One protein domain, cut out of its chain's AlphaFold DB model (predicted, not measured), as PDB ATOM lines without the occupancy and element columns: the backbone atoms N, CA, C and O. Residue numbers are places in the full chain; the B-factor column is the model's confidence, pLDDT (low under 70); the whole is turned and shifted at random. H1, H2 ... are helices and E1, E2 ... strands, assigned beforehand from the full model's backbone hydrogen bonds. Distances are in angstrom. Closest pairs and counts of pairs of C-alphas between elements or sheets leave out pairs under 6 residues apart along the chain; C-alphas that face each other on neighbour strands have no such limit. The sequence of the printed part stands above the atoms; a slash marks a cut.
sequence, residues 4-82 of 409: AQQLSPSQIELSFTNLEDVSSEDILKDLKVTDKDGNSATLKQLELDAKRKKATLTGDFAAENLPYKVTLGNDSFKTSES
ATOM      1  N   ALA A   4     206.853 152.305 253.426       91.44
ATOM      2  CA  ALA A   4     208.203 152.080 253.918       91.44
ATOM      3  C   ALA A   4     209.183 152.923 253.097       91.44
ATOM      4  O   ALA A   4     209.112 152.932 251.868       91.44
ATOM      5  N   GLN A   5     210.102 153.613 253.765       90.44
ATOM      6  CA  GLN A   5     211.094 154.466 253.123       90.44
ATOM      7  C   GLN A   5     212.445 154.273 253.800       90.44
ATOM      8  O   GLN A   5     212.546 154.324 255.024       90.44
ATOM      9  N   GLN A   6     213.501 154.046 253.023       92.19
ATOM     10  CA  GLN A   6     214.826 153.887 253.606       92.19
ATOM     11  C   GLN A   6     215.436 155.265 253.881       92.19
ATOM     12  O   GLN A   6     215.464 156.115 252.992       92.19
ATOM     13  N   LEU A   7     215.897 155.490 255.115       91.62
ATOM     14  CA  LEU A   7     216.476 156.760 255.575       91.62
ATOM     15  C   LEU A   7     218.006 156.751 255.542       91.62
ATOM     16  O   LEU A   7     218.627 157.795 255.383       91.62
ATOM     17  N   SER A   8     218.619 155.583 255.731       92.62
ATOM     18  CA  SER A   8     220.072 155.391 255.719       92.62
ATOM     19  C   SER A   8     220.404 153.913 255.463       92.62
ATOM     20  O   SER A   8     219.498 153.074 255.496       92.62
ATOM     21  N   PRO A   9     221.683 153.538 255.271       92.81
ATOM     22  CA  PRO A   9     222.091 152.130 255.188       92.81
ATOM     23  C   PRO A   9     221.801 151.289 256.441       92.81
ATOM     24  O   PRO A   9     222.014 150.082 256.437       92.81
ATOM     25  N   SER A  10     221.341 151.907 257.531       94.00
ATOM     26  CA  SER A  10     221.005 151.218 258.777       94.00
ATOM     27  C   SER A  10     219.579 151.469 259.259       94.00
ATOM     28  O   SER A  10     219.198 150.894 260.278       94.00
ATOM     29  N   GLN A  11     218.780 152.293 258.567       95.44
ATOM     30  CA  GLN A  11     217.441 152.677 259.024       95.44
ATOM     31  C   GLN A  11     216.390 152.701 257.910       95.44
ATOM     32  O   GLN A  11     216.588 153.309 256.856       95.44
ATOM     33  N   ILE A  12     215.224 152.119 258.200       94.69
ATOM     34  CA  ILE A  12     213.996 152.225 257.406       94.69
ATOM     35  C   ILE A  12     212.905 152.860 258.273       94.69
ATOM     36  O   ILE A  12     212.658 152.427 259.395       94.69
ATOM     37  N   GLU A  13     212.225 153.873 257.747       94.25
ATOM     38  CA  GLU A  13     211.003 154.417 258.331       94.25
ATOM     39  C   GLU A  13     209.786 153.652 257.811       94.25
ATOM     40  O   GLU A  13     209.614 153.462 256.607       94.25
ATOM     41  N   LEU A  14     208.921 153.237 258.728       93.69
ATOM     42  CA  LEU A  14     207.652 152.579 258.455       93.69
ATOM     43  C   LEU A  14     206.514 153.533 258.809       93.69
ATOM     44  O   LEU A  14     206.502 154.118 259.892       93.69
ATOM     45  N   SER A  15     205.545 153.672 257.909       92.25
ATOM     46  CA  SER A  15     204.341 154.481 258.124       92.25
ATOM     47  C   SER A  15     203.133 153.597 258.432       92.25
ATOM     48  O   SER A  15     202.986 152.505 257.871       92.25
ATOM     49  N   PHE A  16     202.246 154.066 259.311       92.25
ATOM     50  CA  PHE A  16     201.063 153.328 259.755       92.25
ATOM     51  C   PHE A  16     199.800 154.198 259.754       92.25
ATOM     52  O   PHE A  16     199.852 155.421 259.859       92.25
ATOM     53  N   THR A  17     198.632 153.555 259.683       90.62
ATOM     54  CA  THR A  17     197.333 154.213 259.905       90.62
ATOM     55  C   THR A  17     197.101 154.538 261.384       90.62
ATOM     56  O   THR A  17     196.551 155.598 261.706       90.62
ATOM     57  N   ASN A  18     197.532 153.637 262.273       88.12
ATOM     58  CA  ASN A  18     197.512 153.765 263.727       88.12
ATOM     59  C   ASN A  18     198.654 152.942 264.358       88.12
ATOM     60  O   ASN A  18     199.083 151.950 263.769       88.12
ATOM     61  N   LEU A  19     199.116 153.355 265.538       89.94
ATOM     62  CA  LEU A  19     200.079 152.639 266.389       89.94
ATOM     63  C   LEU A  19     199.647 152.616 267.870       89.94
ATOM     64  O   LEU A  19     200.450 152.279 268.733       89.94
ATOM     65  N   GLU A  20     198.406 153.000 268.187       85.56
ATOM     66  CA  GLU A  20     197.876 152.886 269.551       85.56
ATOM     67  C   GLU A  20     197.871 151.424 270.011       85.56
ATOM     68  O   GLU A  20     197.473 150.536 269.260       85.56
ATOM     69  N   ASP A  21     198.327 151.198 271.245       83.88
ATOM     70  CA  ASP A  21     198.353 149.899 271.928       83.88
ATOM     71  C   ASP A  21     199.133 148.774 271.214       83.88
ATOM     72  O   ASP A  21     198.957 147.599 271.529       83.88
ATOM     73  N   VAL A  22     200.030 149.116 270.280       86.12
ATOM     74  CA  VAL A  22     200.927 148.163 269.605       86.12
ATOM     75  C   VAL A  22     202.344 148.294 270.163       86.12
ATOM     76  O   VAL A  22     202.889 149.399 270.209       86.12
ATOM     77  N   SER A  23     202.969 147.181 270.557       89.44
ATOM     78  CA  SER A  23     204.371 147.175 270.992       89.44
ATOM     79  C   SER A  23     205.343 146.948 269.827       89.44
ATOM     80  O   SER A  23     204.995 146.387 268.785       89.44
ATOM     81  N   SER A  24     206.609 147.343 270.006       89.75
ATOM     82  CA  SER A  24     207.667 147.044 269.031       89.75
ATOM     83  C   SER A  24     207.847 145.537 268.815       89.75
ATOM     84  O   SER A  24     208.171 145.110 267.709       89.75
ATOM     85  N   GLU A  25     207.634 144.737 269.860       88.44
ATOM     86  CA  GLU A  25     207.764 143.276 269.843       88.44
ATOM     87  C   GLU A  25     206.671 142.622 268.992       88.44
ATOM     88  O   GLU A  25     206.970 141.716 268.210       88.44
ATOM     89  N   ASP A  26     205.438 143.133 269.077       88.00
ATOM     90  CA  ASP A  26     204.313 142.661 268.260       88.00
ATOM     91  C   ASP A  26     204.587 142.866 266.768       88.00
ATOM     92  O   ASP A  26     204.348 141.973 265.957       88.00
ATOM     93  N   ILE A  27     205.145 144.025 266.401       91.06
ATOM     94  CA  ILE A  27     205.490 144.318 265.007       91.06
ATOM     95  C   ILE A  27     206.667 143.456 264.557       91.06
ATOM     96  O   ILE A  27     206.591 142.827 263.503       91.06
ATOM     97  N   LEU A  28     207.754 143.403 265.335       89.69
ATOM     98  CA  LEU A  28     208.975 142.683 264.957       89.69
ATOM     99  C   LEU A  28     208.745 141.184 264.726       89.69
ATOM    100  O   LEU A  28     209.448 140.592 263.910       89.69
ATOM    101  N   LYS A  29     207.765 140.578 265.401       88.44
ATOM    102  CA  LYS A  29     207.429 139.158 265.242       88.44
ATOM    103  C   LYS A  29     206.954 138.805 263.828       88.44
ATOM    104  O   LYS A  29     207.318 137.748 263.312       88.44
ATOM    105  N   ASP A  30     206.170 139.689 263.215       89.94
ATOM    106  CA  ASP A  30     205.544 139.458 261.908       89.94
ATOM    107  C   ASP A  30     206.196 140.276 260.779       89.94
ATOM    108  O   ASP A  30     205.882 140.078 259.599       89.94
ATOM    109  N   LEU A  31     207.116 141.181 261.124       94.69
ATOM    110  CA  LEU A  31     207.845 142.014 260.179       94.69
ATOM    111  C   LEU A  31     208.909 141.201 259.438       94.69
ATOM    112  O   LEU A  31     209.816 140.618 260.028       94.69
ATOM    113  N   LYS A  32     208.839 141.228 258.110       95.62
ATOM    114  CA  LYS A  32     209.849 140.646 257.224       95.62
ATOM    115  C   LYS A  32     210.398 141.723 256.311       95.62
ATOM    116  O   LYS A  32     209.634 142.428 255.655       95.62
ATOM    117  N   VAL A  33     211.719 141.810 256.238       96.56
ATOM    118  CA  VAL A  33     212.411 142.690 255.296       96.56
ATOM    119  C   VAL A  33     213.305 141.837 254.418       96.56
ATOM    120  O   VAL A  33     214.122 141.079 254.939       96.56
ATOM    121  N   THR A  34     213.142 141.943 253.104       96.62
ATOM    122  CA  THR A  34     213.995 141.252 252.130       96.62
ATOM    123  C   THR A  34     214.650 142.237 251.178       96.62
ATOM    124  O   THR A  34     214.041 143.254 250.852       96.62
ATOM    125  N   ASP A  35     215.861 141.946 250.721       94.69
ATOM    126  CA  ASP A  35     216.528 142.722 249.672       94.69
ATOM    127  C   ASP A  35     215.892 142.506 248.283       94.69
ATOM    128  O   ASP A  35     214.910 141.765 248.124       94.69
ATOM    129  N   LYS A  36     216.463 143.165 247.268       92.12
ATOM    130  CA  LYS A  36     216.065 143.043 245.858       92.12
ATOM    131  C   LYS A  36     216.121 141.611 245.304       92.12
ATOM    132  O   LYS A  36     215.382 141.309 244.368       92.12
ATOM    133  N   ASP A  37     216.959 140.747 245.878       94.38
ATOM    134  CA  ASP A  37     217.168 139.356 245.458       94.38
ATOM    135  C   ASP A  37     216.334 138.367 246.305       94.38
ATOM    136  O   ASP A  37     216.288 137.170 246.018       94.38
ATOM    137  N   GLY A  38     215.614 138.865 247.316       93.50
ATOM    138  CA  GLY A  38     214.737 138.093 248.193       93.50
ATOM    139  C   GLY A  38     215.406 137.557 249.463       93.50
ATOM    140  O   GLY A  38     214.747 136.833 250.218       93.50
ATOM    141  N   ASN A  39     216.664 137.906 249.749       95.56
ATOM    142  CA  ASN A  39     217.334 137.483 250.982       95.56
ATOM    143  C   ASN A  39     216.832 138.303 252.172       95.56
ATOM    144  O   ASN A  39     216.560 139.495 252.052       95.56
ATOM    145  N   SER A  40     216.714 137.672 253.342       95.19
ATOM    146  CA  SER A  40     216.245 138.355 254.554       95.19
ATOM    147  C   SER A  40     217.298 139.319 255.104       95.19
ATOM    148  O   SER A  40     218.453 138.941 255.285       95.19
ATOM    149  N   ALA A  41     216.881 140.545 255.415       94.06
ATOM    150  CA  ALA A  41     217.724 141.549 256.054       94.06
ATOM    151  C   ALA A  41     217.828 141.311 257.569       94.06
ATOM    152  O   ALA A  41     216.887 140.834 258.209       94.06
ATOM    153  N   THR A  42     218.960 141.693 258.162       92.50
ATOM    154  CA  THR A  42     219.153 141.600 259.616       92.50
ATOM    155  C   THR A  42     218.461 142.768 260.313       92.50
ATOM    156  O   THR A  42     218.834 143.923 260.112       92.50
ATOM    157  N   LEU A  43     217.482 142.463 261.165       93.62
ATOM    158  CA  LEU A  43     216.753 143.444 261.972       93.62
ATOM    159  C   LEU A  43     217.349 143.513 263.380       93.62
ATOM    160  O   LEU A  43     217.621 142.478 263.985       93.62
ATOM    161  N   LYS A  44     217.562 144.724 263.902       91.88
ATOM    162  CA  LYS A  44     218.179 144.948 265.220       91.88
ATOM    163  C   LYS A  44     217.201 145.534 266.230       91.88
ATOM    164  O   LYS A  44     217.107 145.034 267.344       91.88
ATOM    165  N   GLN A  45     216.496 146.598 265.857       94.12
ATOM    166  CA  GLN A  45     215.646 147.351 266.780       94.12
ATOM    167  C   GLN A  45     214.498 148.018 266.027       94.12
ATOM    168  O   GLN A  45     214.652 148.375 264.861       94.12
ATOM    169  N   LEU A  46     213.369 148.224 266.706       95.50
ATOM    170  CA  LEU A  46     212.252 149.018 266.211       95.50
ATOM    171  C   LEU A  46     211.839 150.048 267.269       95.50
ATOM    172  O   LEU A  46     211.484 149.683 268.391       95.50
ATOM    173  N   GLU A  47     211.868 151.325 266.900       95.44
ATOM    174  CA  GLU A  47     211.428 152.442 267.744       95.44
ATOM    175  C   GLU A  47     210.106 153.015 267.227       95.44
ATOM    176  O   GLU A  47     209.979 153.281 266.033       95.44
ATOM    177  N   LEU A  48     209.115 153.204 268.104       94.88
ATOM    178  CA  LEU A  48     207.782 153.696 267.737       94.88
ATOM    179  C   LEU A  48     207.623 155.185 268.061       94.88
ATOM    180  O   LEU A  48     207.897 155.624 269.175       94.88
ATOM    181  N   ASP A  49     207.073 155.938 267.113       92.94
ATOM    182  CA  ASP A  49     206.542 157.288 267.299       92.94
ATOM    183  C   ASP A  49     205.031 157.250 267.030       92.94
ATOM    184  O   ASP A  49     204.547 157.529 265.927       92.94
ATOM    185  N   ALA A  50     204.266 156.872 268.060       90.06
ATOM    186  CA  ALA A  50     202.810 156.755 267.970       90.06
ATOM    187  C   ALA A  50     202.139 158.091 267.604       90.06
ATOM    188  O   ALA A  50     201.155 158.110 266.864       90.06
ATOM    189  N   LYS A  51     202.712 159.224 268.040       90.06
ATOM    190  CA  LYS A  51     202.181 160.566 267.756       90.06
ATOM    191  C   LYS A  51     202.267 160.898 266.269       90.06
ATOM    192  O   LYS A  51     201.362 161.539 265.734       90.06
ATOM    193  N   ARG A  52     203.339 160.470 265.601       90.31
ATOM    194  CA  ARG A  52     203.509 160.633 264.150       90.31
ATOM    195  C   ARG A  52     203.029 159.438 263.335       90.31
ATOM    196  O   ARG A  52     203.050 159.527 262.111       90.31
ATOM    197  N   LYS A  53     202.576 158.362 263.987       94.25
ATOM    198  CA  LYS A  53     202.166 157.095 263.355       94.25
ATOM    199  C   LYS A  53     203.289 156.491 262.505       94.25
ATOM    200  O   LYS A  53     203.064 156.005 261.395       94.25
ATOM    201  N   LYS A  54     204.510 156.565 263.033       94.12
ATOM    202  CA  LYS A  54     205.739 156.119 262.375       94.12
ATOM    203  C   LYS A  54     206.516 155.164 263.267       94.12
ATOM    204  O   LYS A  54     206.400 155.225 264.488       94.12
ATOM    205  N   ALA A  55     207.329 154.316 262.655       94.81
ATOM    206  CA  ALA A  55     208.332 153.529 263.358       94.81
ATOM    207  C   ALA A  55     209.672 153.577 262.621       94.81
ATOM    208  O   ALA A  55     209.699 153.563 261.391       94.81
ATOM    209  N   THR A  56     210.777 153.597 263.357       96.06
ATOM    210  CA  THR A  56     212.131 153.532 262.799       96.06
ATOM    211  C   THR A  56     212.708 152.149 263.056       96.06
ATOM    212  O   THR A  56     213.003 151.773 264.192       96.06
ATOM    213  N   LEU A  57     212.852 151.377 261.984       96.25
ATOM    214  CA  LEU A  57     213.478 150.065 261.984       96.25
ATOM    215  C   LEU A  57     214.980 150.228 261.766       96.25
ATOM    216  O   LEU A  57     215.400 150.730 260.728       96.25
ATOM    217  N   THR A  58     215.781 149.762 262.719       96.44
ATOM    218  CA  THR A  58     217.241 149.713 262.614       96.44
ATOM    219  C   THR A  58     217.690 148.311 262.218       96.44
ATOM    220  O   THR A  58     217.255 147.319 262.811       96.44
ATOM    221  N   GLY A  59     218.583 148.217 261.237       94.31
ATOM    222  CA  GLY A  59     219.054 146.954 260.674       94.31
ATOM    223  C   GLY A  59     220.311 147.115 259.824       94.31
ATOM    224  O   GLY A  59     221.058 148.080 259.989       94.31
ATOM    225  N   ASP A  60     220.563 146.133 258.963       93.69
ATOM    226  CA  ASP A  60     221.584 146.192 257.912       93.69
ATOM    227  C   ASP A  60     220.894 146.285 256.546       93.69
ATOM    228  O   ASP A  60     220.306 145.310 256.067       93.69
ATOM    229  N   PHE A  61     220.905 147.489 255.975       93.06
ATOM    230  CA  PHE A  61     220.192 147.846 254.755       93.06
ATOM    231  C   PHE A  61     221.157 148.439 253.721       93.06
ATOM    232  O   PHE A  61     221.008 149.585 253.297       93.06
ATOM    233  N   ALA A  62     222.195 147.689 253.352       89.19
ATOM    234  CA  ALA A  62     223.205 148.132 252.394       89.19
ATOM    235  C   ALA A  62     222.587 148.665 251.080       89.19
ATOM    236  O   ALA A  62     221.605 148.127 250.566       89.19
ATOM    237  N   ALA A  63     223.145 149.749 250.536       84.88
ATOM    238  CA  ALA A  63     222.544 150.464 249.406       84.88
ATOM    239  C   ALA A  63     222.545 149.640 248.108       84.88
ATOM    240  O   ALA A  63     221.619 149.735 247.309       84.88
ATOM    241  N   GLU A  64     223.536 148.773 247.917       86.19
ATOM    242  CA  GLU A  64     223.639 147.841 246.789       86.19
ATOM    243  C   GLU A  64     222.498 146.809 246.723       86.19
ATOM    244  O   GLU A  64     222.266 146.199 245.677       86.19
ATOM    245  N   ASN A  65     221.764 146.637 247.823       89.75
ATOM    246  CA  ASN A  65     220.677 145.673 247.973       89.75
ATOM    247  C   ASN A  65     219.283 146.304 247.794       89.75
ATOM    248  O   ASN A  65     218.267 145.609 247.905       89.75
ATOM    249  N   LEU A  66     219.227 147.608 247.497       87.62
ATOM    250  CA  LEU A  66     217.997 148.342 247.208       87.62
ATOM    251  C   LEU A  66     217.279 147.831 245.939       87.62
ATOM    252  O   LEU A  66     217.928 147.443 244.970       87.62
ATOM    253  N   PRO A  67     215.938 147.922 245.872       91.25
ATOM    254  CA  PRO A  67     215.043 148.320 246.953       91.25
ATOM    255  C   PRO A  67     214.778 147.154 247.911       91.25
ATOM    256  O   PRO A  67     214.574 146.017 247.484       91.25
ATOM    257  N   TYR A  68     214.670 147.452 249.205       93.50
ATOM    258  CA  TYR A  68     214.170 146.493 250.181       93.50
ATOM    259  C   TYR A  68     212.649 146.370 250.080       93.50
ATOM    260  O   TYR A  68     211.940 147.327 249.775       93.50
ATOM    261  N   LYS A  69     212.120 145.185 250.364       95.50
ATOM    262  CA  LYS A  69     210.688 144.918 250.480       95.50
ATOM    263  C   LYS A  69     210.352 144.668 251.942       95.50
ATOM    264  O   LYS A  69     210.799 143.682 252.522       95.50
ATOM    265  N   VAL A  70     209.541 145.546 252.523       95.88
ATOM    266  CA  VAL A  70     209.047 145.425 253.896       95.88
ATOM    267  C   VAL A  70     207.643 144.845 253.870       95.88
ATOM    268  O   VAL A  70     206.771 145.351 253.166       95.88
ATOM    269  N   THR A  71     207.421 143.780 254.631       95.75
ATOM    270  CA  THR A  71     206.146 143.064 254.701       95.75
ATOM    271  C   THR A  71     205.727 142.896 256.153       95.75
ATOM    272  O   THR A  71     206.526 142.449 256.972       95.75
ATOM    273  N   LEU A  72     204.482 143.247 256.461       93.88
ATOM    274  CA  LEU A  72     203.876 143.087 257.780       93.88
ATOM    275  C   LEU A  72     202.442 142.582 257.593       93.88
ATOM    276  O   LEU A  72     201.590 143.294 257.058       93.88
ATOM    277  N   GLY A  73     202.179 141.340 258.002       89.25
ATOM    278  CA  GLY A  73     200.913 140.668 257.700       89.25
ATOM    279  C   GLY A  73     200.692 140.540 256.186       89.25
ATOM    280  O   GLY A  73     201.519 139.960 255.485       89.25
ATOM    281  N   ASN A  74     199.585 141.096 255.686       89.75
ATOM    282  CA  ASN A  74     199.244 141.095 254.256       89.75
ATOM    283  C   ASN A  74     199.780 142.323 253.500       89.75
ATOM    284  O   ASN A  74     199.727 142.353 252.270       89.75
ATOM    285  N   ASP A  75     200.287 143.328 254.216       92.44
ATOM    286  CA  ASP A  75     200.754 144.572 253.616       92.44
ATOM    287  C   ASP A  75     202.220 144.446 253.209       92.44
ATOM    288  O   ASP A  75     203.054 143.967 253.984       92.44
ATOM    289  N   SER A  76     202.562 144.921 252.011       93.88
ATOM    290  CA  SER A  76     203.929 144.860 251.506       93.88
ATOM    291  C   SER A  76     204.290 146.083 250.671       93.88
ATOM    292  O   SER A  76     203.580 146.424 249.727       93.88
ATOM    293  N   PHE A  77     205.413 146.722 251.001       92.50
ATOM    294  CA  PHE A  77     205.896 147.942 250.351       92.50
ATOM    295  C   PHE A  77     207.370 147.807 249.982       92.50
ATOM    296  O   PHE A  77     208.167 147.271 250.753       92.50
ATOM    297  N   LYS A  78     207.744 148.315 248.806       91.62
ATOM    298  CA  LYS A  78     209.152 148.517 248.452       91.62
ATOM    299  C   LYS A  78     209.626 149.839 249.048       91.62
ATOM    300  O   LYS A  78     208.899 150.825 248.964       91.62
ATOM    301  N   THR A  79     210.824 149.864 249.615       86.25
ATOM    302  CA  THR A  79     211.453 151.100 250.071       86.25
ATOM    303  C   THR A  79     211.780 151.975 248.871       86.25
ATOM    304  O   THR A  79     212.449 151.519 247.941       86.25
ATOM    305  N   SER A  80     211.345 153.229 248.901       75.81
ATOM    306  CA  SER A  80     211.877 154.266 248.020       75.81
ATOM    307  C   SER A  80     213.162 154.858 248.603       75.81
ATOM    308  O   SER A  80     213.383 154.833 249.821       75.81
ATOM    309  N   GLU A  81     214.011 155.397 247.730       79.19
ATOM    310  CA  GLU A  81     215.148 156.211 248.150       79.19
ATOM    311  C   GLU A  81     214.638 157.556 248.672       79.19
ATOM    312  O   GLU A  81     214.033 158.334 247.937       79.19
ATOM    313  N   SER A  82     214.859 157.831 249.957       89.69
ATOM    314  CA  SER A  82     214.587 159.153 250.523       89.69
ATOM    315  C   SER A  82     215.697 160.147 250.218       89.69
ATOM    316  O   SER A  82     216.842 159.765 249.963       89.69
TER     317      SER A  82
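This is residues 4 to 82 of the 409 residues of the protein "Pullulanase" of Streptococcus sp. HSISS2 (UniProt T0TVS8). Two sheets stand face to face as a small sandwich, a strongly twisted sheet of four strands and a smaller sheet of three, with their strands crossed at 52 degrees. The short helix H1 packs over E4 of the larger sheet and leads straight into E3 of the smaller one, while on another side the residues after E7 pair with E1 and join the two sheets. The printed part has 79 residues with seven named strands and one named helix, in the order E1 E2 H1 E3 E4 E5 E6 E7; the sheets run E1 - E2 - E5 - E4 and E3 - E6 - E7, both antiparallel throughout, and the class is mostly strand. The whole is compact, with a radius of gyration of the C-alphas of 11.6 A, and elongated, spanning 35 by 22 by 20 A.

E1, residues 4 to 8, and E2, residues 11 to 15, form an antiparallel hairpin, with N 5 and O 13 2.9 A apart. H1, residues 24 to 30, is on the larger sheet at a height over the sheet of 9.2 A; its closest C-alpha pair with E4, residues 43 to 49, is Ser 24 and Leu 46, 5.7 A. It lies over E4 and, only just, with 3 of its C-alphas, over E5, residues 54 to 59; it runs slantwise to the strands, at 48 degrees to E4 on the local plane. In H1, 2 of 3 O i to N i+4 pairs are within hydrogen-bond range. H1 only grazes the smaller sheet, with residues 25 to 30. In that sheet E3, residues 31 to 34, is the antiparallel neighbour of E6, residues 69 to 72, with N 71 and O 32 2.8 A apart. E4 and E5 form a hairpin, with N 56 and O 47 2.8 A apart, and E5 is also the antiparallel neighbour of E2, with N 14 and O 55 2.8 A apart. E6 and E7, residues 75 to 78, form a hairpin, with N 70 and O 77 2.8 A apart. The closest C-alphas of E1 and E7 are those of Ala 4 and Phe 77, 5.9 A. Residues 80 to 81 pair with residues 5 to 6 of E1, parallel.

E1 begins at C-alpha 4, (208.203, 152.080, 253.918), and is 12.5 A long; E2 is 13.3 A. H1 is 10.6 A long. E4, the longest strand, is 18.0 A and E5 16.3 A. E3 and E6 are 10.2 A each. E7 is 10.6 A and ends at C-alpha 78, (209.152, 148.517, 248.452).

The two C-alphas farthest apart, those of Asp 21 and Glu 64, are 35.7 A apart. The printed part has no cut and no long link. Its mean pLDDT is 91.7, and no printed residue is under 70.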